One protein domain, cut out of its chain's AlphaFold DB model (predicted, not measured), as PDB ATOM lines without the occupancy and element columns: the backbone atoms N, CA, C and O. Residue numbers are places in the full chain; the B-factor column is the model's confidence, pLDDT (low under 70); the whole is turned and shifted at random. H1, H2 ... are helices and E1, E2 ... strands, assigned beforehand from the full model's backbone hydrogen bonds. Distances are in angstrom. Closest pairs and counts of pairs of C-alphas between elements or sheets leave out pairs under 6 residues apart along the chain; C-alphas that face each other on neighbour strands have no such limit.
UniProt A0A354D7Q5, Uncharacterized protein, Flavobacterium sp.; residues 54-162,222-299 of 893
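This is residues 54 to 162 and 222 to 299 of the 893 residues of an uncharacterized protein of Flavobacterium sp. (UniProt A0A354D7Q5). One twisted sheet of seven strands wraps partly round the single helix H1, with E8 and E9 bending sharply on their way. The hairpin E4 and E5 reaches away from the ends of E3 and E6 as a narrow arm, whose tip, residues 134 to 139, sticks out, while a long loop runs through residues 69 to 111. The 187 printed residues hold nine named strands and one named helix, in the order E1 E2 E3 E4 E5 E6 H1 E7 E8 E9. The large sheet runs E2 - E1 - E7 - E8 - E9 - E6 - E3 and E4 - E5 is a second sheet, both antiparallel. The class is mixed, helices and strands; the whole is only just compact, close to loose, with a radius of gyration of the C-alphas of 19.1 A, and it spans 67 by 47 by 41 A, the arm making its length.

Start at E1, residues 63 to 68, and find its hairpin partner, the edge strand E2, residues 112 to 114, where N 64 and O 113 are 2.8 A apart. E3, residues 121 to 127, is the other edge strand and runs on into E4, residues 130 to 135, at 44 degrees. E5, residues 138 to 143, forms a hairpin with E4, with N 133 and O 140 at 2.8 A. E6, residues 148 to 156, is antiparallel to E3, with N 123 and O 152 at 2.8 A. H1, residues 226 to 245, is on the large sheet at a height over the sheet of 6.8 A. It lies only just over E7, residues 252 to 258, with 3 of its C-alphas falling there, and runs along the strands, at 2 degrees to E7 on the local plane. E7 is the antiparallel neighbour of E1, with N 253 and O 67 at 2.7 A. E7, E8, residues 263 to 277, and E9, residues 280 to 298, form a meander, each strand the antiparallel neighbour of the one before; look for N 256 and O 265 at 2.9 A, then N 266 and O 294 at 2.8 A. E9 also pairs with E6, with N 151 and O 290 at 2.8 A. The closest C-alphas of H1 and E9 are those of Tyr 227 and Met 284, 6.2 A apart. In H1, 15 of 16 O i to N i+4 pairs are within hydrogen-bond range. E4 and H1 are apart.

Find C-alpha 63 at (155.499, 145.814, 97.689), where E1 begins. E6 is 26.6 A long. H1 runs 29.3 A from C-alpha 226 at (149.125, 158.920, 104.159). E8, 33.2 A, bends by 97 degrees at residue 266. E9, 37.2 A, bends by 106 degrees at residue 295 and ends with C-alpha 298 at (162.364, 137.238, 93.904).

The C-alphas farthest apart, Met 136 and Ile 222, are 68.6 A apart. Residues 163 to 221 are not printed, and C-alphas 162 and 222 stand 10.7 A apart across the cut. The link E1 to E2 is long, 43 residues. The mean pLDDT of the printed part is 72.9; 64 residues are under 70, among them 79 to 110.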
ATOM      1  N   GLN A  54     165.489 133.099 109.895       64.25
ATOM      2  CA  GLN A  54     166.154 134.341 110.311       64.25
ATOM      3  C   GLN A  54     165.310 135.601 110.070       64.25
ATOM      4  O   GLN A  54     165.617 136.669 110.597       64.25
ATOM      5  N   ARG A  55     164.222 135.503 109.296       63.38
ATOM      6  CA  ARG A  55     163.328 136.637 109.002       63.38
ATOM      7  C   ARG A  55     162.288 136.889 110.092       63.38
ATOM      8  O   ARG A  55     161.562 137.883 110.011       63.38
ATOM      9  N   TRP A  56     162.198 136.043 111.126       62.34
ATOM     10  CA  TRP A  56     161.144 136.112 112.150       62.34
ATOM     11  C   TRP A  56     161.122 137.437 112.934       62.34
ATOM     12  O   TRP A  56     160.037 137.960 113.194       62.34
ATOM     13  N   ASN A  57     162.282 138.041 113.215       50.19
ATOM     14  CA  ASN A  57     162.420 139.275 114.006       50.19
ATOM     15  C   ASN A  57     162.656 140.551 113.174       50.19
ATOM     16  O   ASN A  57     162.738 141.635 113.741       50.19
ATOM     17  N   LYS A  58     162.734 140.458 111.841       54.00
ATOM     18  CA  LYS A  58     163.004 141.608 110.955       54.00
ATOM     19  C   LYS A  58     161.727 142.168 110.321       54.00
ATOM     20  O   LYS A  58     160.857 141.399 109.910       54.00
ATOM     21  N   LEU A  59     161.581 143.490 110.237       57.75
ATOM     22  CA  LEU A  59     160.467 144.126 109.524       57.75
ATOM     23  C   LEU A  59     160.823 144.261 108.040       57.75
ATOM     24  O   LEU A  59     161.924 144.692 107.711       57.75
ATOM     25  N   TYR A  60     159.892 143.915 107.155       64.81
ATOM     26  CA  TYR A  60     160.064 144.088 105.716       64.81
ATOM     27  C   TYR A  60     158.844 144.793 105.124       64.81
ATOM     28  O   TYR A  60     157.717 144.434 105.486       64.81
ATOM     29  N   PRO A  61     159.039 145.761 104.214       68.00
ATOM     30  CA  PRO A  61     157.933 146.419 103.543       68.00
ATOM     31  C   PRO A  61     157.245 145.467 102.558       68.00
ATOM     32  O   PRO A  61     157.878 144.626 101.919       68.00
ATOM     33  N   TYR A  62     155.930 145.616 102.429       79.69
ATOM     34  CA  TYR A  62     155.143 144.939 101.402       79.69
ATOM     35  C   TYR A  62     155.191 145.764 100.121       79.69
ATOM     36  O   TYR A  62     155.027 146.984 100.180       79.69
ATOM     37  N   ARG A  63     155.358 145.112  98.970       82.06
ATOM     38  CA  ARG A  63     155.499 145.814  97.689       82.06
ATOM     39  C   ARG A  63     154.690 145.169  96.572       82.06
ATOM     40  O   ARG A  63     154.485 143.954  96.532       82.06
ATOM     41  N   LEU A  64     154.219 146.014  95.665       84.06
ATOM     42  CA  LEU A  64     153.598 145.650  94.401       84.06
ATOM     43  C   LEU A  64     154.561 146.022  93.278       84.06
ATOM     44  O   LEU A  64     154.962 147.175  93.177       84.06
ATOM     45  N   ILE A  65     154.918 145.061  92.434       83.62
ATOM     46  CA  ILE A  65     155.889 145.243  91.349       83.62
ATOM     47  C   ILE A  65     155.257 144.794  90.034       83.62
ATOM     48  O   ILE A  65     154.553 143.782  89.990       83.62
ATOM     49  N   VAL A  66     155.519 145.508  88.941       84.12
ATOM     50  CA  VAL A  66     155.140 145.059  87.594       84.12
ATOM     51  C   VAL A  66     156.344 144.450  86.882       84.12
ATOM     52  O   VAL A  66     157.369 145.098  86.692       84.12
ATOM     53  N   VAL A  67     156.193 143.204  86.437       81.44
ATOM     54  CA  VAL A  67     157.225 142.445  85.719       81.44
ATOM     55  C   VAL A  67     156.767 142.174  84.289       81.44
ATOM     56  O   VAL A  67     155.651 141.705  84.074       81.44
ATOM     57  N   ASP A  68     157.611 142.423  83.293       81.56
ATOM     58  CA  ASP A  68     157.372 142.013  81.912       81.56
ATOM     59  C   ASP A  68     157.915 140.604  81.654       81.56
ATOM     60  O   ASP A  68     159.116 140.360  81.745       81.56
ATOM     61  N   VAL A  69     157.026 139.675  81.285       76.06
ATOM     62  CA  VAL A  69     157.381 138.304  80.881       76.06
ATOM     63  C   VAL A  69     157.283 138.077  79.367       76.06
ATOM     64  O   VAL A  69     157.214 136.933  78.918       76.06
ATOM     65  N   SER A  70     157.246 139.144  78.559       72.56
ATOM     66  CA  SER A  70     157.156 139.066  77.091       72.56
ATOM     67  C   SER A  70     158.307 138.283  76.447       72.56
ATOM     68  O   SER A  70     158.103 137.627  75.425       72.56
ATOM     69  N   LYS A  71     159.500 138.305  77.057       66.69
ATOM     70  CA  LYS A  71     160.673 137.546  76.610       66.69
ATOM     71  C   LYS A  71     160.793 136.243  77.411       66.69
ATOM     72  O   LYS A  71     161.134 136.293  78.596       66.69
ATOM     73  N   PRO A  72     160.553 135.068  76.797       55.66
ATOM     74  CA  PRO A  72     160.743 133.796  77.483       55.66
ATOM     75  C   PRO A  72     162.204 133.682  77.937       55.66
ATOM     76  O   PRO A  72     163.123 133.911  77.154       55.66
ATOM     77  N   GLY A  73     162.415 133.376  79.216       56.25
ATOM     78  CA  GLY A  73     163.755 133.245  79.791       56.25
ATOM     79  C   GLY A  73     164.303 134.473  80.520       56.25
ATOM     80  O   GLY A  73     165.266 134.329  81.267       56.25
ATOM     81  N   LYS A  74     163.719 135.665  80.317       61.91
ATOM     82  CA  LYS A  74     164.254 136.941  80.830       61.91
ATOM     83  C   LYS A  74     163.137 137.866  81.339       61.91
ATOM     84  O   LYS A  74     162.858 138.871  80.684       61.91
ATOM     85  N   PRO A  75     162.443 137.513  82.436       64.62
ATOM     86  CA  PRO A  75     161.484 138.424  83.056       64.62
ATOM     87  C   PRO A  75     162.208 139.677  83.586       64.62
ATOM     88  O   PRO A  75     163.254 139.529  84.201       64.62
ATOM     89  N   GLN A  76     161.696 140.886  83.337       70.00
ATOM     90  CA  GLN A  76     162.333 142.147  83.774       70.00
ATOM     91  C   GLN A  76     161.337 143.043  84.509       70.00
ATOM     92  O   GLN A  76     160.162 143.072  84.134       70.00
ATOM     93  N   ILE A  77     161.780 143.804  85.510       71.81
ATOM     94  CA  ILE A  77     160.954 144.841  86.139       71.81
ATOM     95  C   ILE A  77     160.664 145.944  85.109       71.81
ATOM     96  O   ILE A  77     161.527 146.367  84.338       71.81
ATOM     97  N   VAL A  78     159.408 146.382  85.044       72.75
ATOM     98  CA  VAL A  78     158.974 147.428  84.112       72.75
ATOM     99  C   VAL A  78     159.416 148.793  84.643       72.75
ATOM    100  O   VAL A  78     159.064 149.162  85.754       72.75
ATOM    101  N   GLY A  79     160.138 149.578  83.840       63.44
ATOM    102  CA  GLY A  79     160.649 150.900  84.242       63.44
ATOM    103  C   GLY A  79     161.963 150.847  85.037       63.44
ATOM    104  O   GLY A  79     162.362 149.787  85.513       63.44
ATOM    105  N   GLY A  80     162.638 151.992  85.167       56.41
ATOM    106  CA  GLY A  80     163.959 152.136  85.800       56.41
ATOM    107  C   GLY A  80     165.040 152.622  84.824       56.41
ATOM    108  O   GLY A  80     165.078 152.209  83.658       56.41
ATOM    109  N   ASP A  81     165.911 153.524  85.283       47.41
ATOM    110  CA  ASP A  81     167.013 154.064  84.479       47.41
ATOM    111  C   ASP A  81     168.067 152.984  84.191       47.41
ATOM    112  O   ASP A  81     168.751 152.489  85.080       47.41
ATOM    113  N   LYS A  82     168.250 152.627  82.914       44.03
ATOM    114  CA  LYS A  82     169.143 151.534  82.466       44.03
ATOM    115  C   LYS A  82     170.648 151.804  82.645       44.03
ATOM    116  O   LYS A  82     171.469 151.077  82.082       44.03
ATOM    117  N   LYS A  83     171.040 152.857  83.360       38.44
ATOM    118  CA  LYS A  83     172.446 153.210  83.580       38.44
ATOM    119  C   LYS A  83     172.931 152.588  84.890       38.44
ATOM    120  O   LYS A  83     172.784 153.191  85.940       38.44
ATOM    121  N   GLY A  84     173.515 151.390  84.813       41.28
ATOM    122  CA  GLY A  84     174.366 150.841  85.881       41.28
ATOM    123  C   GLY A  84     174.035 149.424  86.352       41.28
ATOM    124  O   GLY A  84     174.956 148.654  86.590       41.28
ATOM    125  N   ALA A  85     172.764 149.014  86.414       36.97
ATOM    126  CA  ALA A  85     172.419 147.677  86.910       36.97
ATOM    127  C   ALA A  85     172.358 146.636  85.778       36.97
ATOM    128  O   ALA A  85     171.520 146.714  84.875       36.97
ATOM    129  N   LYS A  86     173.239 145.629  85.822       35.44
ATOM    130  CA  LYS A  86     173.146 144.446  84.952       35.44
ATOM    131  C   LYS A  86     172.103 143.485  85.526       35.44
ATOM    132  O   LYS A  86     172.418 142.646  86.360       35.44
ATOM    133  N   SER A  87     170.870 143.571  85.043       36.66
ATOM    134  CA  SER A  87     169.803 142.625  85.373       36.66
ATOM    135  C   SER A  87     170.100 141.232  84.798       36.66
ATOM    136  O   SER A  87     170.085 141.031  83.578       36.66
ATOM    137  N   LYS A  88     170.378 140.245  85.662       37.28
ATOM    138  CA  LYS A  88     170.471 138.826  85.277       37.28
ATOM    139  C   LYS A  88     169.188 138.105  85.682       37.28
ATOM    140  O   LYS A  88     169.148 137.374  86.658       37.28
ATOM    141  N   ALA A  89     168.136 138.260  84.891       39.12
ATOM    142  CA  ALA A  89     166.984 137.378  85.002       39.12
ATOM    143  C   ALA A  89     167.339 135.990  84.442       39.12
ATOM    144  O   ALA A  89     167.725 135.875  83.274       39.12
ATOM    145  N   SER A  90     167.212 134.939  85.254       42.19
ATOM    146  CA  SER A  90     167.400 133.554  84.810       42.19
ATOM    147  C   SER A  90     166.123 132.754  85.015       42.19
ATOM    148  O   SER A  90     165.604 132.664  86.122       42.19
ATOM    149  N   THR A  91     165.624 132.107  83.965       41.88
ATOM    150  CA  THR A  91     164.680 131.001  84.154       41.88
ATOM    151  C   THR A  91     165.449 129.721  84.433       41.88
ATOM    152  O   THR A  91     166.236 129.289  83.589       41.88
ATOM    153  N   VAL A  92     165.176 129.070  85.561       44.28
ATOM    154  CA  VAL A  92     165.603 127.683  85.769       44.28
ATOM    155  C   VAL A  92     164.628 126.784  85.005       44.28
ATOM    156  O   VAL A  92     163.409 126.886  85.169       44.28
ATOM    157  N   LYS A  93     165.143 125.934  84.114       39.97
ATOM    158  CA  LYS A  93     164.330 124.953  83.388       39.97
ATOM    159  C   LYS A  93     164.111 123.756  84.321       39.97
ATOM    160  O   LYS A  93     164.993 122.915  84.447       39.97
ATOM    161  N   GLY A  94     162.975 123.725  85.015       46.44
ATOM    162  CA  GLY A  94     162.569 122.571  85.820       46.44
ATOM    163  C   GLY A  94     162.003 121.453  84.940       46.44
ATOM    164  O   GLY A  94     161.622 121.695  83.792       46.44
ATOM    165  N   ALA A  95     161.904 120.237  85.483       39.38
ATOM    166  CA  ALA A  95     161.425 119.044  84.772       39.38
ATOM    167  C   ALA A  95     159.995 119.174  84.191       39.38
ATOM    168  O   ALA A  95     159.617 118.401  83.315       39.38
ATOM    169  N   THR A  96     159.210 120.163  84.635       39.03
ATOM    170  CA  THR A  96     157.792 120.345  84.276       39.03
ATOM    171  C   THR A  96     157.460 121.705  83.635       39.03
ATOM    172  O   THR A  96     156.319 121.907  83.224       39.03
ATOM    173  N   GLY A  97     158.413 122.645  83.485       48.09
ATOM    174  CA  GLY A  97     158.146 123.948  82.846       48.09
ATOM    175  C   GLY A  97     159.136 125.084  83.154       48.09
ATOM    176  O   GLY A  97     160.189 124.882  83.753       48.09
ATOM    177  N   LEU A  98     158.795 126.306  82.711       46.34
ATOM    178  CA  LEU A  98     159.576 127.529  82.963       46.34
ATOM    179  C   LEU A  98     159.290 128.096  84.368       46.34
ATOM    180  O   LEU A  98     158.191 128.602  84.647       46.34
ATOM    181  N   THR A  99     160.304 128.064  85.230       50.31
ATOM    182  CA  THR A  99     160.328 128.757  86.526       50.31
ATOM    183  C   THR A  99     160.808 130.194  86.338       50.31
ATOM    184  O   THR A  99     161.804 130.419  85.653       50.31
ATOM    185  N   TYR A 100     160.121 131.167  86.947       52.66
ATOM    186  CA  TYR A 100     160.575 132.559  86.972       52.66
ATOM    187  C   TYR A 100     161.395 132.791  88.242       52.66
ATOM    188  O   TYR A 100     160.830 132.731  89.332       52.66
ATOM    189  N   VAL A 101     162.693 133.054  88.082       49.75
ATOM    190  CA  VAL A 101     163.559 133.588  89.140       49.75
ATOM    191  C   VAL A 101     163.993 134.983  88.697       49.75
ATOM    192  O   VAL A 101     164.434 135.173  87.557       49.75
ATOM    193  N   LEU A 102     163.780 135.972  89.558       51.38
ATOM    194  CA  LEU A 102     164.113 137.373  89.307       51.38
ATOM    195  C   LEU A 102     165.277 137.778  90.216       51.38
ATOM    196  O   LEU A 102     165.080 137.892  91.423       51.38
ATOM    197  N   ASN A 103     166.447 138.030  89.620       46.88
ATOM    198  CA  ASN A 103     167.635 138.552  90.303       46.88
ATOM    199  C   ASN A 103     167.903 139.969  89.772       46.88
ATOM    200  O   ASN A 103     168.772 140.176  88.920       46.88
ATOM    201  N   GLU A 104     167.076 140.935  90.178       45.47
ATOM    202  CA  GLU A 104     167.217 142.339  89.774       45.47
ATOM    203  C   GLU A 104     167.231 143.259  91.003       45.47
ATOM    204  O   GLU A 104     166.383 143.142  91.891       45.47
ATOM    205  N   THR A 105     168.187 144.192  91.035       46.06
ATOM    206  CA  THR A 105     168.207 145.332  91.960       46.06
ATOM    207  C   THR A 105     167.165 146.351  91.503       46.06
ATOM    208  O   THR A 105     167.120 146.722  90.330       46.06
ATOM    209  N   ILE A 106     166.311 146.791  92.420       48.19
ATOM    210  CA  ILE A 106     165.235 147.744  92.139       48.19
ATOM    211  C   ILE A 106     165.827 149.148  91.928       48.19
ATOM    212  O   ILE A 106     166.635 149.607  92.733       48.19
ATOM    213  N   LEU A 107     165.429 149.828  90.848       48.72
ATOM    214  CA  LEU A 107     165.951 151.139  90.445       48.72
ATOM    215  C   LEU A 107     164.904 152.249  90.614       48.72
ATOM    216  O   LEU A 107     163.699 152.025  90.501       48.72
ATOM    217  N   SER A 108     165.370 153.484  90.811       45.22
ATOM    218  CA  SER A 108     164.498 154.666  90.817       45.22
ATOM    219  C   SER A 108     163.762 154.805  89.471       45.22
ATOM    220  O   SER A 108     164.378 154.724  88.406       45.22
ATOM    221  N   GLY A 109     162.437 154.981  89.513       55.94
ATOM    222  CA  GLY A 109     161.574 155.069  88.324       55.94
ATOM    223  C   GLY A 109     161.023 153.732  87.797       55.94
ATOM    224  O   GLY A 109     160.422 153.706  86.718       55.94
ATOM    225  N   SER A 110     161.214 152.625  88.518       67.62
ATOM    226  CA  SER A 110     160.540 151.348  88.240       67.62
ATOM    227  C   SER A 110     159.057 151.365  88.649       67.62
ATOM    228  O   SER A 110     158.643 152.124  89.521       67.62
ATOM    229  N   TRP A 111     158.237 150.531  87.999       76.94
ATOM    230  CA  TRP A 111     156.826 150.309  88.335       76.94
ATOM    231  C   TRP A 111     156.725 149.475  89.612       76.94
ATOM    232  O   TRP A 111     156.482 148.264  89.583       76.94
ATOM    233  N   GLU A 112     156.916 150.164  90.730       78.69
ATOM    234  CA  GLU A 112     156.821 149.644  92.083       78.69
ATOM    235  C   GLU A 112     155.949 150.561  92.943       78.69
ATOM    236  O   GLU A 112     156.029 151.785  92.863       78.69
ATOM    237  N   CYS A 113     155.139 149.956  93.807       75.88
ATOM    238  CA  CYS A 113     154.444 150.640  94.884       75.88
ATOM    239  C   CYS A 113     154.742 149.918  96.201       75.88
ATOM    240  O   CYS A 113     154.427 148.736  96.352       75.88
ATOM    241  N   THR A 114     155.355 150.624  97.150       79.00
ATOM    242  CA  THR A 114     155.649 150.103  98.489       79.00
ATOM    243  C   THR A 114     154.600 150.589  99.476       79.00
ATOM    244  O   THR A 114     154.291 151.780  99.523       79.00
ATOM    245  N   LEU A 115     154.060 149.679 100.288       74.62
ATOM    246  CA  LEU A 115     153.135 150.060 101.348       74.62
ATOM    247  C   LEU A 115     153.894 150.803 102.458       74.62
ATOM    248  O   LEU A 115     154.875 150.267 102.979       74.62
ATOM    249  N   PRO A 116     153.439 152.005 102.854       67.75
ATOM    250  CA  PRO A 116     154.160 152.841 103.811       67.75
ATOM    251  C   PRO A 116     154.096 152.298 105.246       67.75
ATOM    252  O   PRO A 116     154.985 152.555 106.051       67.75
ATOM    253  N   ILE A 117     153.041 151.548 105.570       72.19
ATOM    254  CA  ILE A 117     152.844 150.855 106.845       72.19
ATOM    255  C   ILE A 117     152.444 149.417 106.514       72.19
ATOM    256  O   ILE A 117     151.745 149.166 105.527       72.19
ATOM    257  N   THR A 118     152.878 148.458 107.332       80.25
ATOM    258  CA  THR A 118     152.420 147.072 107.204       80.25
ATOM    259  C   THR A 118     150.895 146.996 107.339       80.25
ATOM    260  O   THR A 118     150.347 147.624 108.248       80.25
ATOM    261  N   PRO A 119     150.193 146.218 106.492       84.31
ATOM    262  CA  PRO A 119     148.753 146.029 106.628       84.31
ATOM    263  C   PRO A 119     148.379 145.587 108.046       84.31
ATOM    264  O   PRO A 119     149.042 144.726 108.623       84.31
ATOM    265  N   GLN A 120     147.300 146.150 108.592       87.50
ATOM    266  CA  GLN A 120     146.762 145.735 109.893       87.50
ATOM    267  C   GLN A 120     146.209 144.308 109.826       87.50
ATOM    268  O   GLN A 120     146.230 143.575 110.814       87.50
ATOM    269  N   GLN A 121     145.736 143.903 108.647       89.50
ATOM    270  CA  GLN A 121     145.256 142.561 108.385       89.50
ATOM    271  C   GLN A 121     145.757 142.071 107.026       89.50
ATOM    272  O   GLN A 121     145.638 142.755 106.010       89.50
ATOM    273  N   LEU A 122     146.264 140.839 107.001       89.88
ATOM    274  CA  LEU A 122     146.577 140.093 105.787       89.88
ATOM    275  C   LEU A 122     145.937 138.706 105.887       89.88
ATOM    276  O   LEU A 122     146.308 137.899 106.738       89.88
ATOM    277  N   LYS A 123     144.978 138.417 105.009       90.50
ATOM    278  CA  LYS A 123     144.275 137.134 104.927       90.50
ATOM    279  C   LYS A 123     144.605 136.447 103.610       90.50
ATOM    280  O   LYS A 123     144.422 137.022 102.541       90.50
ATOM    281  N   MET A 124     145.031 135.190 103.677       89.12
ATOM    282  CA  MET A 124     145.295 134.359 102.500       89.12
ATOM    283  C   MET A 124     144.435 133.098 102.560       89.12
ATOM    284  O   MET A 124     144.645 132.240 103.412       89.12
ATOM    285  N   SER A 125     143.470 132.972 101.651       88.62
ATOM    286  CA  SER A 125     142.622 131.782 101.527       88.62
ATOM    287  C   SER A 125     143.041 130.968 100.306       88.62
ATOM    288  O   SER A 125     143.134 131.515  99.209       88.62
ATOM    289  N   THR A 126     143.318 129.673 100.481       85.81
ATOM    290  CA  THR A 126     143.660 128.765  99.371       85.81
ATOM    291  C   THR A 126     142.420 127.981  98.967       85.81
ATOM    292  O   THR A 126     141.838 127.292  99.798       85.81
ATOM    293  N   GLN A 127     142.028 128.063  97.698       80.06
ATOM    294  CA  GLN A 127     140.941 127.265  97.139       80.06
ATOM    295  C   GLN A 127     141.533 126.043  96.437       80.06
ATOM    296  O   GLN A 127     142.291 126.176  95.470       80.06
ATOM    297  N   PHE A 128     141.211 124.856  96.950       77.56
ATOM    298  CA  PHE A 128     141.586 123.585  96.341       77.56
ATOM    299  C   PHE A 128     140.489 123.153  95.367       77.56
ATOM    300  O   PHE A 128     139.336 123.002  95.758       77.56
ATOM    301  N   SER A 129     140.839 122.955  94.097       72.06
ATOM    302  CA  SER A 129     139.922 122.424  93.084       72.06
ATOM    303  C   SER A 129     139.945 120.892  93.096       72.06
ATOM    304  O   SER A 129     140.440 120.272  92.154       72.06
ATOM    305  N   ILE A 130     139.467 120.304  94.196       79.38
ATOM    306  CA  ILE A 130     139.362 118.852  94.396       79.38
ATOM    307  C   ILE A 130     137.880 118.492  94.535       79.38
ATOM    308  O   ILE A 130     137.196 119.060  95.385       79.38
ATOM    309  N   ASN A 131     137.394 117.565  93.710       76.94
ATOM    310  CA  ASN A 131     136.055 116.994  93.845       76.94
ATOM    311  C   ASN A 131     136.154 115.647  94.557       76.94
ATOM    312  O   ASN A 131     136.841 114.748  94.084       76.94
ATOM    313  N   THR A 132     135.441 115.491  95.666       80.88
ATOM    314  CA  THR A 132     135.411 114.236  96.421       80.88
ATOM    315  C   THR A 132     134.093 113.514  96.164       80.88
ATOM    316  O   THR A 132     133.022 114.084  96.368       80.88
ATOM    317  N   SER A 133     134.157 112.255  95.736       82.88
ATOM    318  CA  SER A 133     132.991 111.385  95.566       82.88
ATOM    319  C   SER A 133     133.170 110.077  96.338       82.88
ATOM    320  O   SER A 133     134.258 109.499  96.387       82.88
ATOM    321  N   ALA A 134     132.103 109.610  96.986       69.88
ATOM    322  CA  ALA A 134     132.104 108.325  97.672       69.88
ATOM    323  C   ALA A 134     131.750 107.211  96.679       69.88
ATOM    324  O   ALA A 134     130.741 107.282  95.979       69.88
ATOM    325  N   THR A 135     132.566 106.164  96.638       79.00
ATOM    326  CA  THR A 135     132.336 104.956  95.842       79.00
ATOM    327  C   THR A 135     132.139 103.760  96.769       79.00
ATOM    328  O   THR A 135     132.559 103.775  97.925       79.00
ATOM    329  N   MET A 136     131.558 102.667  96.262       58.41
ATOM    330  CA  MET A 136     131.357 101.442  97.056       58.41
ATOM    331  C   MET A 136     132.667 100.785  97.538       58.41
ATOM    332  O   MET A 136     132.617  99.843  98.324       58.41
ATOM    333  N   ARG A 137     133.838 101.255  97.078       60.66
ATOM    334  CA  ARG A 137     135.166 100.749  97.470       60.66
ATOM    335  C   ARG A 137     136.036 101.786  98.191       60.66
ATOM    336  O   ARG A 137     137.196 101.492  98.461       60.66
ATOM    337  N   GLY A 138     135.505 102.970  98.502       76.31
ATOM    338  CA  GLY A 138     136.240 104.034  99.189       76.31
ATOM    339  C   GLY A 138     135.938 105.424  98.637       76.31
ATOM    340  O   GLY A 138     134.980 105.626  97.895       76.31
ATOM    341  N   VAL A 139     136.768 106.394  98.998       82.19
ATOM    342  CA  VAL A 139     136.633 107.788  98.563       82.19
ATOM    343  C   VAL A 139     137.525 108.029  97.348       82.19
ATOM    344  O   VAL A 139     138.699 107.666  97.367       82.19
ATOM    345  N   VAL A 140     136.970 108.624  96.293       79.69
ATOM    346  CA  VAL A 140     137.715 109.073  95.112       79.69
ATOM    347  C   VAL A 140     137.799 110.591  95.146       79.69
ATOM    348  O   VAL A 140     136.782 111.274  95.262       79.69
ATOM    349  N   GLU A 141     139.013 111.113  95.030       79.88
ATOM    350  CA  GLU A 141     139.279 112.538  94.877       79.88
ATOM    351  C   GLU A 141     139.764 112.825  93.456       79.88
ATOM    352  O   GLU A 141     140.789 112.303  93.018       79.88
ATOM    353  N   GLU A 142     139.051 113.682  92.735       75.44
ATOM    354  CA  GLU A 142     139.459 114.188  91.428       75.44
ATOM    355  C   GLU A 142     140.134 115.551  91.599       75.44
ATOM    356  O   GLU A 142     139.518 116.521  92.044       75.44
ATOM    357  N   HIS A 143     141.419 115.637  91.247       71.75
ATOM    358  CA  HIS A 143     142.237 116.839  91.417       71.75
ATOM    359  C   HIS A 143     142.363 117.593  90.084       71.75
ATOM    360  O   HIS A 143     143.042 117.130  89.172       71.75
ATOM    361  N   ASN A 144     141.793 118.798  89.974       63.00
ATOM    362  CA  ASN A 144     141.833 119.615  88.744       63.00
ATOM    363  C   ASN A 144     143.126 120.452  88.570       63.00
ATOM    364  O   ASN A 144     143.165 121.410  87.800       63.00
ATOM    365  N   GLY A 145     144.201 120.107  89.290       57.69
ATOM    366  CA  GLY A 145     145.584 120.545  89.036       57.69
ATOM    367  C   GLY A 145     145.949 122.019  89.290       57.69
ATOM    368  O   GLY A 145     147.123 122.315  89.517       57.69
ATOM    369  N   VAL A 146     144.995 122.955  89.306       64.50
ATOM    370  CA  VAL A 146     145.258 124.392  89.507       64.50
ATOM    371  C   VAL A 146     144.675 124.858  90.838       64.50
ATOM    372  O   VAL A 146     143.485 124.713  91.098       64.50
ATOM    373  N   LYS A 147     145.525 125.440  91.687       77.94
ATOM    374  CA  LYS A 147     145.126 126.074  92.952       77.94
ATOM    375  C   LYS A 147     145.129 127.589  92.764       77.94
ATOM    376  O   LYS A 147     146.038 128.122  92.126       77.94
ATOM    377  N   PHE A 148     144.161 128.282  93.352       84.25
ATOM    378  CA  PHE A 148     144.164 129.742  93.444       84.25
ATOM    379  C   PHE A 148     144.237 130.160  94.908       84.25
ATOM    380  O   PHE A 148     143.662 129.505  95.781       84.25
ATOM    381  N   LYS A 149     144.934 131.263  95.182       88.19
ATOM    382  CA  LYS A 149     144.913 131.907  96.497       88.19
ATOM    383  C   LYS A 149     144.257 133.273  96.372       88.19
ATOM    384  O   LYS A 149     144.666 134.074  95.537       88.19
ATOM    385  N   THR A 150     143.271 133.545  97.211       91.06
ATOM    386  CA  THR A 150     142.722 134.891  97.373       91.06
ATOM    387  C   THR A 150     143.467 135.561  98.517       91.06
ATOM    388  O   THR A 150     143.465 135.050  99.639       91.06
ATOM    389  N   ILE A 151     144.132 136.672  98.216       92.00
ATOM    390  CA  ILE A 151     144.880 137.490  99.167       92.00
ATOM    391  C   ILE A 151     144.068 138.756  99.406       92.00
ATOM    392  O   ILE A 151     143.776 139.487  98.464       92.00
ATOM    393  N   THR A 152     143.708 139.012 100.654       91.62
ATOM    394  CA  THR A 152     143.046 140.245 101.081       91.62
ATOM    395  C   THR A 152     143.951 140.943 102.078       91.62
ATOM    396  O   THR A 152     144.328 140.331 103.079       91.62
ATOM    397  N   ALA A 153     144.299 142.196 101.816       90.25
ATOM    398  CA  ALA A 153     145.042 143.023 102.756       90.25
ATOM    399  C   ALA A 153     144.264 144.305 103.027       90.25
ATOM    400  O   ALA A 153     143.775 144.938 102.091       90.25
ATOM    401  N   SER A 154     144.165 144.678 104.297       89.94
ATOM    402  CA  SER A 154     143.525 145.913 104.728       89.94
ATOM    403  C   SER A 154     144.335 146.591 105.825       89.94
ATOM    404  O   SER A 154     145.046 145.953 106.609       89.94
ATOM    405  N   GLY A 155     144.270 147.916 105.857       88.69
ATOM    406  CA  GLY A 155     144.992 148.704 106.839       88.69
ATOM    407  C   GLY A 155     144.849 150.197 106.613       88.69
ATOM    408  O   GLY A 155     144.015 150.660 105.840       88.69
ATOM    409  N   THR A 156     145.697 150.942 107.309       84.94
ATOM    410  CA  THR A 156     145.769 152.394 107.228       84.94
ATOM    411  C   THR A 156     147.061 152.824 106.560       84.94
ATOM    412  O   THR A 156     148.107 152.200 106.738       84.94
ATOM    413  N   THR A 157     146.994 153.910 105.802       75.75
ATOM    414  CA  THR A 157     148.187 154.621 105.319       75.75
ATOM    415  C   THR A 157     148.707 155.638 106.338       75.75
ATOM    416  O   THR A 157     149.735 156.268 106.103       75.75
ATOM    417  N   GLY A 158     148.032 155.777 107.487       77.31
ATOM    418  CA  GLY A 158     148.311 156.787 108.502       77.31
ATOM    419  C   GLY A 158     147.919 158.196 108.049       77.31
ATOM    420  O   GLY A 158     147.390 158.401 106.964       77.31
ATOM    421  N   ILE A 159     148.184 159.193 108.893       71.38
ATOM    422  CA  ILE A 159     148.059 160.614 108.513       71.38
ATOM    423  C   ILE A 159     149.390 161.085 107.911       71.38
ATOM    424  O   ILE A 159     149.435 161.726 106.860       71.38
ATOM    425  N   TRP A 160     150.495 160.690 108.551       66.19
ATOM    426  CA  TRP A 160     151.851 161.029 108.138       66.19
ATOM    427  C   TRP A 160     152.800 159.841 108.379       66.19
ATOM    428  O   TRP A 160     153.547 159.829 109.358       66.19
ATOM    429  N   PRO A 161     152.732 158.795 107.535       58.50
ATOM    430  CA  PRO A 161     153.476 157.551 107.741       58.50
ATOM    431  C   PRO A 161     154.991 157.755 107.706       58.50
ATOM    432  O   PRO A 161     155.730 157.046 108.376       58.50
ATOM    433  N   THR A 162     155.453 158.759 106.959       52.44
ATOM    434  CA  THR A 162     156.852 159.183 106.944       52.44
ATOM    435  C   THR A 162     156.949 160.550 107.604       52.44
ATOM    436  O   THR A 162     157.076 161.569 106.931       52.44
ATOM    437  N   ILE A 222     154.378 166.908 100.368       50.22
ATOM    438  CA  ILE A 222     152.986 166.454 100.157       50.22
ATOM    439  C   ILE A 222     152.926 164.945  99.844       50.22
ATOM    440  O   ILE A 222     152.007 164.242 100.268       50.22
ATOM    441  N   PHE A 223     153.984 164.431  99.211       53.81
ATOM    442  CA  PHE A 223     154.199 163.028  98.849       53.81
ATOM    443  C   PHE A 223     154.410 162.068 100.042       53.81
ATOM    444  O   PHE A 223     154.334 160.853  99.885       53.81
ATOM    445  N   SER A 224     154.678 162.590 101.243       58.28
ATOM    446  CA  SER A 224     154.928 161.820 102.480       58.28
ATOM    447  C   SER A 224     153.662 161.527 103.297       58.28
ATOM    448  O   SER A 224     153.699 160.747 104.253       58.28
ATOM    449  N   THR A 225     152.543 162.164 102.943       68.50
ATOM    450  CA  THR A 225     151.268 162.048 103.661       68.50
ATOM    451  C   THR A 225     150.589 160.711 103.380       68.50
ATOM    452  O   THR A 225     150.688 160.175 102.275       68.50
ATOM    453  N   GLY A 226     149.862 160.171 104.361       71.62
ATOM    454  CA  GLY A 226     149.125 158.920 104.159       71.62
ATOM    455  C   GLY A 226     148.009 159.077 103.127       71.62
ATOM    456  O   GLY A 226     147.805 158.188 102.307       71.62
ATOM    457  N   TYR A 227     147.403 160.269 103.060       77.06
ATOM    458  CA  TYR A 227     146.472 160.660 101.998       77.06
ATOM    459  C   TYR A 227     147.062 160.455 100.593       77.06
ATOM    460  O   TYR A 227     146.470 159.764  99.764       77.06
ATOM    461  N   TYR A 228     148.257 161.003 100.333       75.62
ATOM    462  CA  TYR A 228     148.918 160.835  99.039       75.62
ATOM    463  C   TYR A 228     149.237 159.364  98.755       75.62
ATOM    464  O   TYR A 228     148.983 158.884  97.655       75.62
ATOM    465  N   GLN A 229     149.749 158.635  99.750       77.81
ATOM    466  CA  GLN A 229     150.116 157.225  99.594       77.81
ATOM    467  C   GLN A 229     148.902 156.331  99.285       77.81
ATOM    468  O   GLN A 229     149.001 155.427  98.456       77.81
ATOM    469  N   ALA A 230     147.744 156.601  99.894       81.00
ATOM    470  CA  ALA A 230     146.505 155.871  99.628       81.00
ATOM    471  C   ALA A 230     146.002 156.081  98.193       81.00
ATOM    472  O   ALA A 230     145.635 155.118  97.518       81.00
ATOM    473  N   LEU A 231     146.025 157.328  97.713       83.06
ATOM    474  CA  LEU A 231     145.648 157.649  96.337       83.06
ATOM    475  C   LEU A 231     146.661 157.115  95.323       83.06
ATOM    476  O   LEU A 231     146.261 156.584  94.292       83.06
ATOM    477  N   TYR A 232     147.956 157.200  95.630       82.50
ATOM    478  CA  TYR A 232     149.019 156.662  94.785       82.50
ATOM    479  C   TYR A 232     148.886 155.148  94.600       82.50
ATOM    480  O   TYR A 232     149.039 154.653  93.487       82.50
ATOM    481  N   LEU A 233     148.542 154.414  95.663       85.50
ATOM    482  CA  LEU A 233     148.280 152.977  95.591       85.50
ATOM    483  C   LEU A 233     147.098 152.648  94.662       85.50
ATOM    484  O   LEU A 233     147.188 151.706  93.874       85.50
ATOM    485  N   GLY A 234     146.014 153.425  94.733       84.75
ATOM    486  CA  GLY A 234     144.868 153.277  93.831       84.75
ATOM    487  C   GLY A 234     145.230 153.569  92.378       84.75
ATOM    488  O   GLY A 234     145.060 152.711  91.513       84.75
ATOM    489  N   GLU A 235     145.837 154.732  92.135       86.31
ATOM    490  CA  GLU A 235     146.296 155.154  90.808       86.31
ATOM    491  C   GLU A 235     147.282 154.140  90.210       86.31
ATOM    492  O   GLU A 235     147.220 153.836  89.024       86.31
ATOM    493  N   PHE A 236     148.173 153.557  91.015       87.62
ATOM    494  CA  PHE A 236     149.101 152.522  90.560       87.62
ATOM    495  C   PHE A 236     148.372 151.292  89.996       87.62
ATOM    496  O   PHE A 236     148.739 150.781  88.931       87.62
ATOM    497  N   LEU A 237     147.323 150.820  90.679       89.25
ATOM    498  CA  LEU A 237     146.520 149.680  90.226       89.25
ATOM    499  C   LEU A 237     145.706 150.020  88.971       89.25
ATOM    500  O   LEU A 237     145.661 149.206  88.040       89.25
ATOM    501  N   ASP A 238     145.142 151.225  88.904       87.88
ATOM    502  CA  ASP A 238     144.397 151.707  87.739       87.88
ATOM    503  C   ASP A 238     145.309 151.859  86.519       87.88
ATOM    504  O   ASP A 238     145.019 151.324  85.444       87.88
ATOM    505  N   ARG A 239     146.486 152.472  86.683       86.12
ATOM    506  CA  ARG A 239     147.497 152.599  85.623       86.12
ATOM    507  C   ARG A 239     148.010 151.256  85.148       86.12
ATOM    508  O   ARG A 239     148.238 151.088  83.949       86.12
ATOM    509  N   TYR A 240     148.166 150.282  86.040       88.62
ATOM    510  CA  TYR A 240     148.499 148.917  85.642       88.62
ATOM    511  C   TYR A 240     147.384 148.299  84.782       88.62
ATOM    512  O   TYR A 240     147.674 147.710  83.733       88.62
ATOM    513  N   ALA A 241     146.117 148.459  85.178       87.38
ATOM    514  CA  ALA A 241     144.967 147.964  84.420       87.38
ATOM    515  C   ALA A 241     144.839 148.646  83.044       87.38
ATOM    516  O   ALA A 241     144.610 147.968  82.038       87.38
ATOM    517  N   GLU A 242     145.063 149.960  82.964       86.25
ATOM    518  CA  GLU A 242     145.100 150.717  81.709       86.25
ATOM    519  C   GLU A 242     146.259 150.281  80.812       86.25
ATOM    520  O   GLU A 242     146.057 149.955  79.637       86.25
ATOM    521  N   ALA A 243     147.472 150.206  81.364       84.69
ATOM    522  CA  ALA A 243     148.658 149.792  80.626       84.69
ATOM    523  C   ALA A 243     148.497 148.380  80.056       84.69
ATOM    524  O   ALA A 243     148.995 148.093  78.963       84.69
ATOM    525  N   LYS A 244     147.748 147.517  80.749       85.62
ATOM    526  CA  LYS A 244     147.402 146.163  80.316       85.62
ATOM    527  C   LYS A 244     146.486 146.087  79.097       85.62
ATOM    528  O   LYS A 244     146.505 145.060  78.415       85.62
ATOM    529  N   ARG A 245     145.725 147.143  78.794       84.62
ATOM    530  CA  ARG A 245     144.874 147.214  77.591       84.62
ATOM    531  C   ARG A 245     145.697 147.336  76.310       84.62
ATOM    532  O   ARG A 245     145.217 146.962  75.244       84.62
ATOM    533  N   ASN A 246     146.930 147.838  76.398       86.00
ATOM    534  CA  ASN A 246     147.817 147.951  75.248       86.00
ATOM    535  C   ASN A 246     148.330 146.556  74.822       86.00
ATOM    536  O   ASN A 246     148.975 145.881  75.631       86.00
ATOM    537  N   PRO A 247     148.144 146.132  73.555       83.00
ATOM    538  CA  PRO A 247     148.641 144.844  73.062       83.00
ATOM    539  C   PRO A 247     150.148 144.635  73.270       83.00
ATOM    540  O   PRO A 247     150.583 143.502  73.483       83.00
ATOM    541  N   LYS A 248     150.942 145.718  73.269       79.69
ATOM    542  CA  LYS A 248     152.394 145.674  73.517       79.69
ATOM    543  C   LYS A 248     152.743 145.198  74.935       79.69
ATOM    544  O   LYS A 248     153.778 144.572  75.124       79.69
ATOM    545  N   ASN A 249     151.847 145.402  75.903       83.12
ATOM    546  CA  ASN A 249     152.051 145.092  77.322       83.12
ATOM    547  C   ASN A 249     151.363 143.782  77.749       83.12
ATOM    548  O   ASN A 249     151.186 143.502  78.942       83.12
ATOM    549  N   LYS A 250     150.983 142.920  76.792       79.88
ATOM    550  CA  LYS A 250     150.379 141.600  77.071       79.88
ATOM    551  C   LYS A 250     151.253 140.751  78.009       79.88
ATOM    552  O   LYS A 250     150.720 139.989  78.822       79.88
ATOM    553  N   GLY A 251     152.572 140.943  77.959       81.69
ATOM    554  CA  GLY A 251     153.570 140.295  78.812       81.69
ATOM    555  C   GLY A 251     153.613 140.764  80.270       81.69
ATOM    556  O   GLY A 251     154.093 140.018  81.105       81.69
ATOM    557  N   TRP A 252     153.050 141.920  80.632       86.62
ATOM    558  CA  TRP A 252     153.187 142.442  82.003       86.62
ATOM    559  C   TRP A 252     152.477 141.565  83.047       86.62
ATOM    560  O   TRP A 252     151.489 140.894  82.745       86.62
ATOM    561  N   ARG A 253     152.954 141.504  84.275       86.00
ATOM    562  CA  ARG A 253     152.362 140.713  85.354       86.00
ATOM    563  C   ARG A 253     152.546 141.496  86.640       86.00
ATOM    564  O   ARG A 253     153.656 141.927  86.926       86.00
ATOM    565  N   LEU A 254     151.460 141.687  87.381       89.44
ATOM    566  CA  LEU A 254     151.526 142.270  88.712       89.44
ATOM    567  C   LEU A 254     152.015 141.203  89.690       89.44
ATOM    568  O   LEU A 254     151.527 140.069  89.682       89.44
ATOM    569  N   VAL A 255     152.979 141.576  90.514       87.44
ATOM    570  CA  VAL A 255     153.576 140.745  91.548       87.44
ATOM    571  C   VAL A 255     153.307 141.403  92.890       87.44
ATOM    572  O   VAL A 255     153.632 142.570  93.080       87.44
ATOM    573  N   PHE A 256     152.719 140.651  93.813       89.38
ATOM    574  CA  PHE A 256     152.645 141.032  95.216       89.38
ATOM    575  C   PHE A 256     153.746 140.304  95.968       89.38
ATOM    576  O   PHE A 256     153.764 139.069  95.991       89.38
ATOM    577  N   ASP A 257     154.662 141.065  96.548       83.56
ATOM    578  CA  ASP A 257     155.813 140.525  97.247       83.56
ATOM    579  C   ASP A 257     155.721 140.729  98.760       83.56
ATOM    580  O   ASP A 257     155.368 141.803  99.258       83.56
ATOM    581  N   ILE A 258     156.047 139.655  99.480       83.31
ATOM    582  CA  ILE A 258     156.027 139.556 100.934       83.31
ATOM    583  C   ILE A 258     157.414 139.070 101.388       83.31
ATOM    584  O   ILE A 258     157.591 137.879 101.688       83.31
ATOM    585  N   PRO A 259     158.408 139.973 101.499       73.81
ATOM    586  CA  PRO A 259     159.778 139.569 101.817       73.81
ATOM    587  C   PRO A 259     159.887 138.872 103.179       73.81
ATOM    588  O   PRO A 259     160.641 137.910 103.333       73.81
ATOM    589  N   LYS A 260     159.058 139.286 104.149       73.69
ATOM    590  CA  LYS A 260     158.954 138.678 105.487       73.69
ATOM    591  C   LYS A 260     158.699 137.169 105.443       73.69
ATOM    592  O   LYS A 260     159.227 136.439 106.270       73.69
ATOM    593  N   GLN A 261     157.880 136.712 104.496       75.94
ATOM    594  CA  GLN A 261     157.502 135.303 104.343       75.94
ATOM    595  C   GLN A 261     158.324 134.588 103.265       75.94
ATOM    596  O   GLN A 261     157.999 133.448 102.933       75.94
ATOM    597  N   ASN A 262     159.333 135.269 102.704       74.75
ATOM    598  CA  ASN A 262     160.112 134.837 101.545       74.75
ATOM    599  C   ASN A 262     159.223 134.345 100.386       74.75
ATOM    600  O   ASN A 262     159.440 133.276  99.817       74.75
ATOM    601  N   GLN A 263     158.138 135.079 100.114       78.62
ATOM    602  CA  GLN A 263     157.120 134.675  99.148       78.62
ATOM    603  C   GLN A 263     156.686 135.833  98.270       78.62
ATOM    604  O   GLN A 263     156.237 136.865  98.765       78.62
ATOM    605  N   SER A 264     156.675 135.574  96.968       84.75
ATOM    606  CA  SER A 264     156.144 136.496  95.977       84.75
ATOM    607  C   SER A 264     155.124 135.791  95.089       84.75
ATOM    608  O   SER A 264     155.289 134.632  94.690       84.75
ATOM    609  N   PHE A 265     154.039 136.490  94.769       86.88
ATOM    610  CA  PHE A 265     152.922 135.935  94.011       86.88
ATOM    611  C   PHE A 265     152.649 136.758  92.768       86.88
ATOM    612  O   PHE A 265     152.480 137.970  92.853       86.88
ATOM    613  N   ILE A 266     152.490 136.089  91.627       88.06
ATOM    614  CA  ILE A 266     151.846 136.712  90.476       88.06
ATOM    615  C   ILE A 266     150.349 136.769  90.752       88.06
ATOM    616  O   ILE A 266     149.696 135.743  90.994       88.06
ATOM    617  N   VAL A 267     149.821 137.984  90.702       91.12
ATOM    618  CA  VAL A 267     148.465 138.321  91.114       91.12
ATOM    619  C   VAL A 267     147.689 139.001  89.996       91.12
ATOM    620  O   VAL A 267     148.236 139.693  89.138       91.12
ATOM    621  N   THR A 268     146.377 138.822  90.043       91.19
ATOM    622  CA  THR A 268     145.414 139.640  89.309       91.19
ATOM    623  C   THR A 268     144.604 140.437  90.330       91.19
ATOM    624  O   THR A 268     144.039 139.812  91.235       91.19
ATOM    625  N   PRO A 269     144.540 141.777  90.236       91.88
ATOM    626  CA  PRO A 269     143.703 142.562  91.136       91.88
ATOM    627  C   PRO A 269     142.222 142.244  90.899       91.88
ATOM    628  O   PRO A 269     141.794 142.111  89.754       91.88
ATOM    629  N   LEU A 270     141.465 142.064  91.984       91.00
ATOM    630  CA  LEU A 270     140.020 141.805  91.961       91.00
ATOM    631  C   LEU A 270     139.225 143.029  92.412       91.00
ATOM    632  O   LEU A 270     138.269 143.407  91.747       91.00
ATOM    633  N   ALA A 271     139.618 143.624  93.539       91.00
ATOM    634  CA  ALA A 271     138.961 144.788  94.116       91.00
ATOM    635  C   ALA A 271     139.978 145.653  94.866       91.00
ATOM    636  O   ALA A 271     140.914 145.122  95.472       91.00
ATOM    637  N   PHE A 272     139.774 146.966  94.838       92.56
ATOM    638  CA  PHE A 272     140.471 147.949  95.658       92.56
ATOM    639  C   PHE A 272     139.436 148.935  96.193       92.56
ATOM    640  O   PHE A 272     138.634 149.466  95.428       92.56
ATOM    641  N   GLU A 273     139.439 149.146  97.500       91.06
ATOM    642  CA  GLU A 273     138.513 150.020  98.205       91.06
ATOM    643  C   GLU A 273     139.308 150.990  99.077       91.06
ATOM    644  O   GLU A 273     140.209 150.589  99.821       91.06
ATOM    645  N   LEU A 274     138.941 152.268  99.000       88.12
ATOM    646  CA  LEU A 274     139.406 153.317  99.898       88.12
ATOM    647  C   LEU A 274     138.217 153.810 100.713       88.12
ATOM    648  O   LEU A 274     137.228 154.278 100.154       88.12
ATOM    649  N   ASN A 275     138.327 153.712 102.033       86.94
ATOM    650  CA  ASN A 275     137.303 154.142 102.970       86.94
ATOM    651  C   ASN A 275     137.828 155.301 103.820       86.94
ATOM    652  O   ASN A 275     138.902 155.222 104.420       86.94
ATOM    653  N   GLN A 276     137.032 156.364 103.901       81.25
ATOM    654  CA  GLN A 276     137.274 157.530 104.744       81.25
ATOM    655  C   GLN A 276     136.041 157.727 105.629       81.25
ATOM    656  O   GLN A 276     134.912 157.698 105.145       81.25
ATOM    657  N   SER A 277     136.246 157.870 106.937       77.31
ATOM    658  CA  SER A 277     135.157 158.010 107.909       77.31
ATOM    659  C   SER A 277     135.134 159.420 108.488       77.31
ATOM    660  O   SER A 277     136.188 159.988 108.763       77.31
ATOM    661  N   GLU A 278     133.938 159.947 108.767       76.06
ATOM    662  CA  GLU A 278     133.743 161.231 109.459       76.06
ATOM    663  C   GLU A 278     134.455 161.278 110.821       76.06
ATOM    664  O   GLU A 278     134.967 162.319 111.218       76.06
ATOM    665  N   ARG A 279     134.567 160.136 111.514       68.56
ATOM    666  CA  ARG A 279     135.255 160.046 112.814       68.56
ATOM    667  C   ARG A 279     136.764 160.285 112.717       68.56
ATOM    668  O   ARG A 279     137.381 160.642 113.716       68.56
ATOM    669  N   LYS A 280     137.365 160.041 111.547       70.88
ATOM    670  CA  LYS A 280     138.804 160.193 111.288       70.88
ATOM    671  C   LYS A 280     139.035 160.682 109.851       70.88
ATOM    672  O   LYS A 280     139.513 159.920 109.011       70.88
ATOM    673  N   PRO A 281     138.717 161.952 109.552       69.06
ATOM    674  CA  PRO A 281     138.729 162.460 108.183       69.06
ATOM    675  C   PRO A 281     140.143 162.527 107.594       69.06
ATOM    676  O   PRO A 281     140.300 162.497 106.384       69.06
ATOM    677  N   SER A 282     141.192 162.594 108.413       70.00
ATOM    678  CA  SER A 282     142.578 162.677 107.931       70.00
ATOM    679  C   SER A 282     143.248 161.316 107.703       70.00
ATOM    680  O   SER A 282     144.399 161.279 107.276       70.00
ATOM    681  N   GLU A 283     142.563 160.209 107.994       78.81
ATOM    682  CA  GLU A 283     143.072 158.844 107.838       78.81
ATOM    683  C   GLU A 283     142.343 158.143 106.680       78.81
ATOM    684  O   GLU A 283     141.113 158.147 106.622       78.81
ATOM    685  N   MET A 284     143.094 157.529 105.760       82.81
ATOM    686  CA  MET A 284     142.529 156.725 104.671       82.81
ATOM    687  C   MET A 284     142.797 155.243 104.914       82.81
ATOM    688  O   MET A 284     143.951 154.803 104.990       82.81
ATOM    689  N   LEU A 285     141.711 154.477 105.006       88.19
ATOM    690  CA  LEU A 285     141.746 153.028 105.125       88.19
ATOM    691  C   LEU A 285     141.714 152.420 103.728       88.19
ATOM    692  O   LEU A 285     140.833 152.741 102.933       88.19
ATOM    693  N   PHE A 286     142.654 151.530 103.440       90.31
ATOM    694  CA  PHE A 286     142.692 150.793 102.185       90.31
ATOM    695  C   PHE A 286     142.333 149.327 102.414       90.31
ATOM    696  O   PHE A 286     142.637 148.744 103.457       90.31
ATOM    697  N   SER A 287     141.713 148.723 101.409       91.62
ATOM    698  CA  SER A 287     141.469 147.289 101.329       91.62
ATOM    699  C   SER A 287     141.649 146.847  99.884       91.62
ATOM    700  O   SER A 287     141.003 147.385  98.989       91.62
ATOM    701  N   PHE A 288     142.523 145.876  99.628       91.38
ATOM    702  CA  PHE A 288     142.637 145.255  98.308       91.38
ATOM    703  C   PHE A 288     142.452 143.749  98.369       91.38
ATOM    704  O   PHE A 288     142.847 143.076  99.324       91.38
ATOM    705  N   GLN A 289     141.890 143.212  97.291       93.00
ATOM    706  CA  GLN A 289     141.741 141.788  97.047       93.00
ATOM    707  C   GLN A 289     142.470 141.412  95.762       93.00
ATOM    708  O   GLN A 289     142.230 141.978  94.695       93.00
ATOM    709  N   LEU A 290     143.352 140.425  95.862       94.56
ATOM    710  CA  LEU A 290     144.188 139.927  94.778       94.56
ATOM    711  C   LEU A 290     143.963 138.424  94.610       94.56
ATOM    712  O   LEU A 290     143.941 137.670  95.584       94.56
ATOM    713  N   LYS A 291     143.853 137.962  93.364       92.62
ATOM    714  CA  LYS A 291     143.841 136.536  93.022       92.62
ATOM    715  C   LYS A 291     145.233 136.102  92.582       92.62
ATOM    716  O   LYS A 291     145.659 136.415  91.472       92.62
ATOM    717  N   ALA A 292     145.930 135.367  93.438       91.25
ATOM    718  CA  ALA A 292     147.217 134.760  93.137       91.25
ATOM    719  C   ALA A 292     147.040 133.406  92.438       91.25
ATOM    720  O   ALA A 292     146.245 132.561  92.865       91.25
ATOM    721  N   TRP A 293     147.808 133.196  91.371       85.94
ATOM    722  CA  TRP A 293     147.747 131.985  90.544       85.94
ATOM    723  C   TRP A 293     149.115 131.357  90.260       85.94
ATOM    724  O   TRP A 293     149.167 130.237  89.756       85.94
ATOM    725  N   LYS A 294     150.217 132.042  90.590       82.88
ATOM    726  CA  LYS A 294     151.572 131.480  90.537       82.88
ATOM    727  C   LYS A 294     152.461 132.073  91.632       82.88
ATOM    728  O   LYS A 294     152.409 133.278  91.865       82.88
ATOM    729  N   ARG A 295     153.282 131.243  92.278       80.06
ATOM    730  CA  ARG A 295     154.383 131.661  93.162       80.06
ATOM    731  C   ARG A 295     155.667 131.817  92.345       80.06
ATOM    732  O   ARG A 295     155.912 131.019  91.439       80.06
ATOM    733  N   ILE A 296     156.452 132.839  92.661       74.44
ATOM    734  CA  ILE A 296     157.766 133.101  92.066       74.44
ATOM    735  C   ILE A 296     158.780 133.419  93.165       74.44
ATOM    736  O   ILE A 296     158.386 133.826  94.258       74.44
ATOM    737  N   ASP A 297     160.059 133.228  92.857       64.56
ATOM    738  CA  ASP A 297     161.169 133.600  93.732       64.56
ATOM    739  C   ASP A 297     161.760 134.937  93.255       64.56
ATOM    740  O   ASP A 297     162.244 135.043  92.119       64.56
ATOM    741  N   LEU A 298     161.650 135.975  94.090       62.75
ATOM    742  CA  LEU A 298     162.364 137.238  93.904       62.75
ATOM    743  C   LEU A 298     163.594 137.232  94.806       62.75
ATOM    744  O   LEU A 298     163.517 137.586  95.983       62.75
ATOM    745  N   GLN A 299     164.748 136.929  94.220       51.97
ATOM    746  CA  GLN A 299     166.038 137.207  94.837       51.97
ATOM    747  C   GLN A 299     166.376 138.671  94.564       51.97
ATOM    748  O   GLN A 299     167.286 139.006  93.808       51.97
TER     749      GLN A 299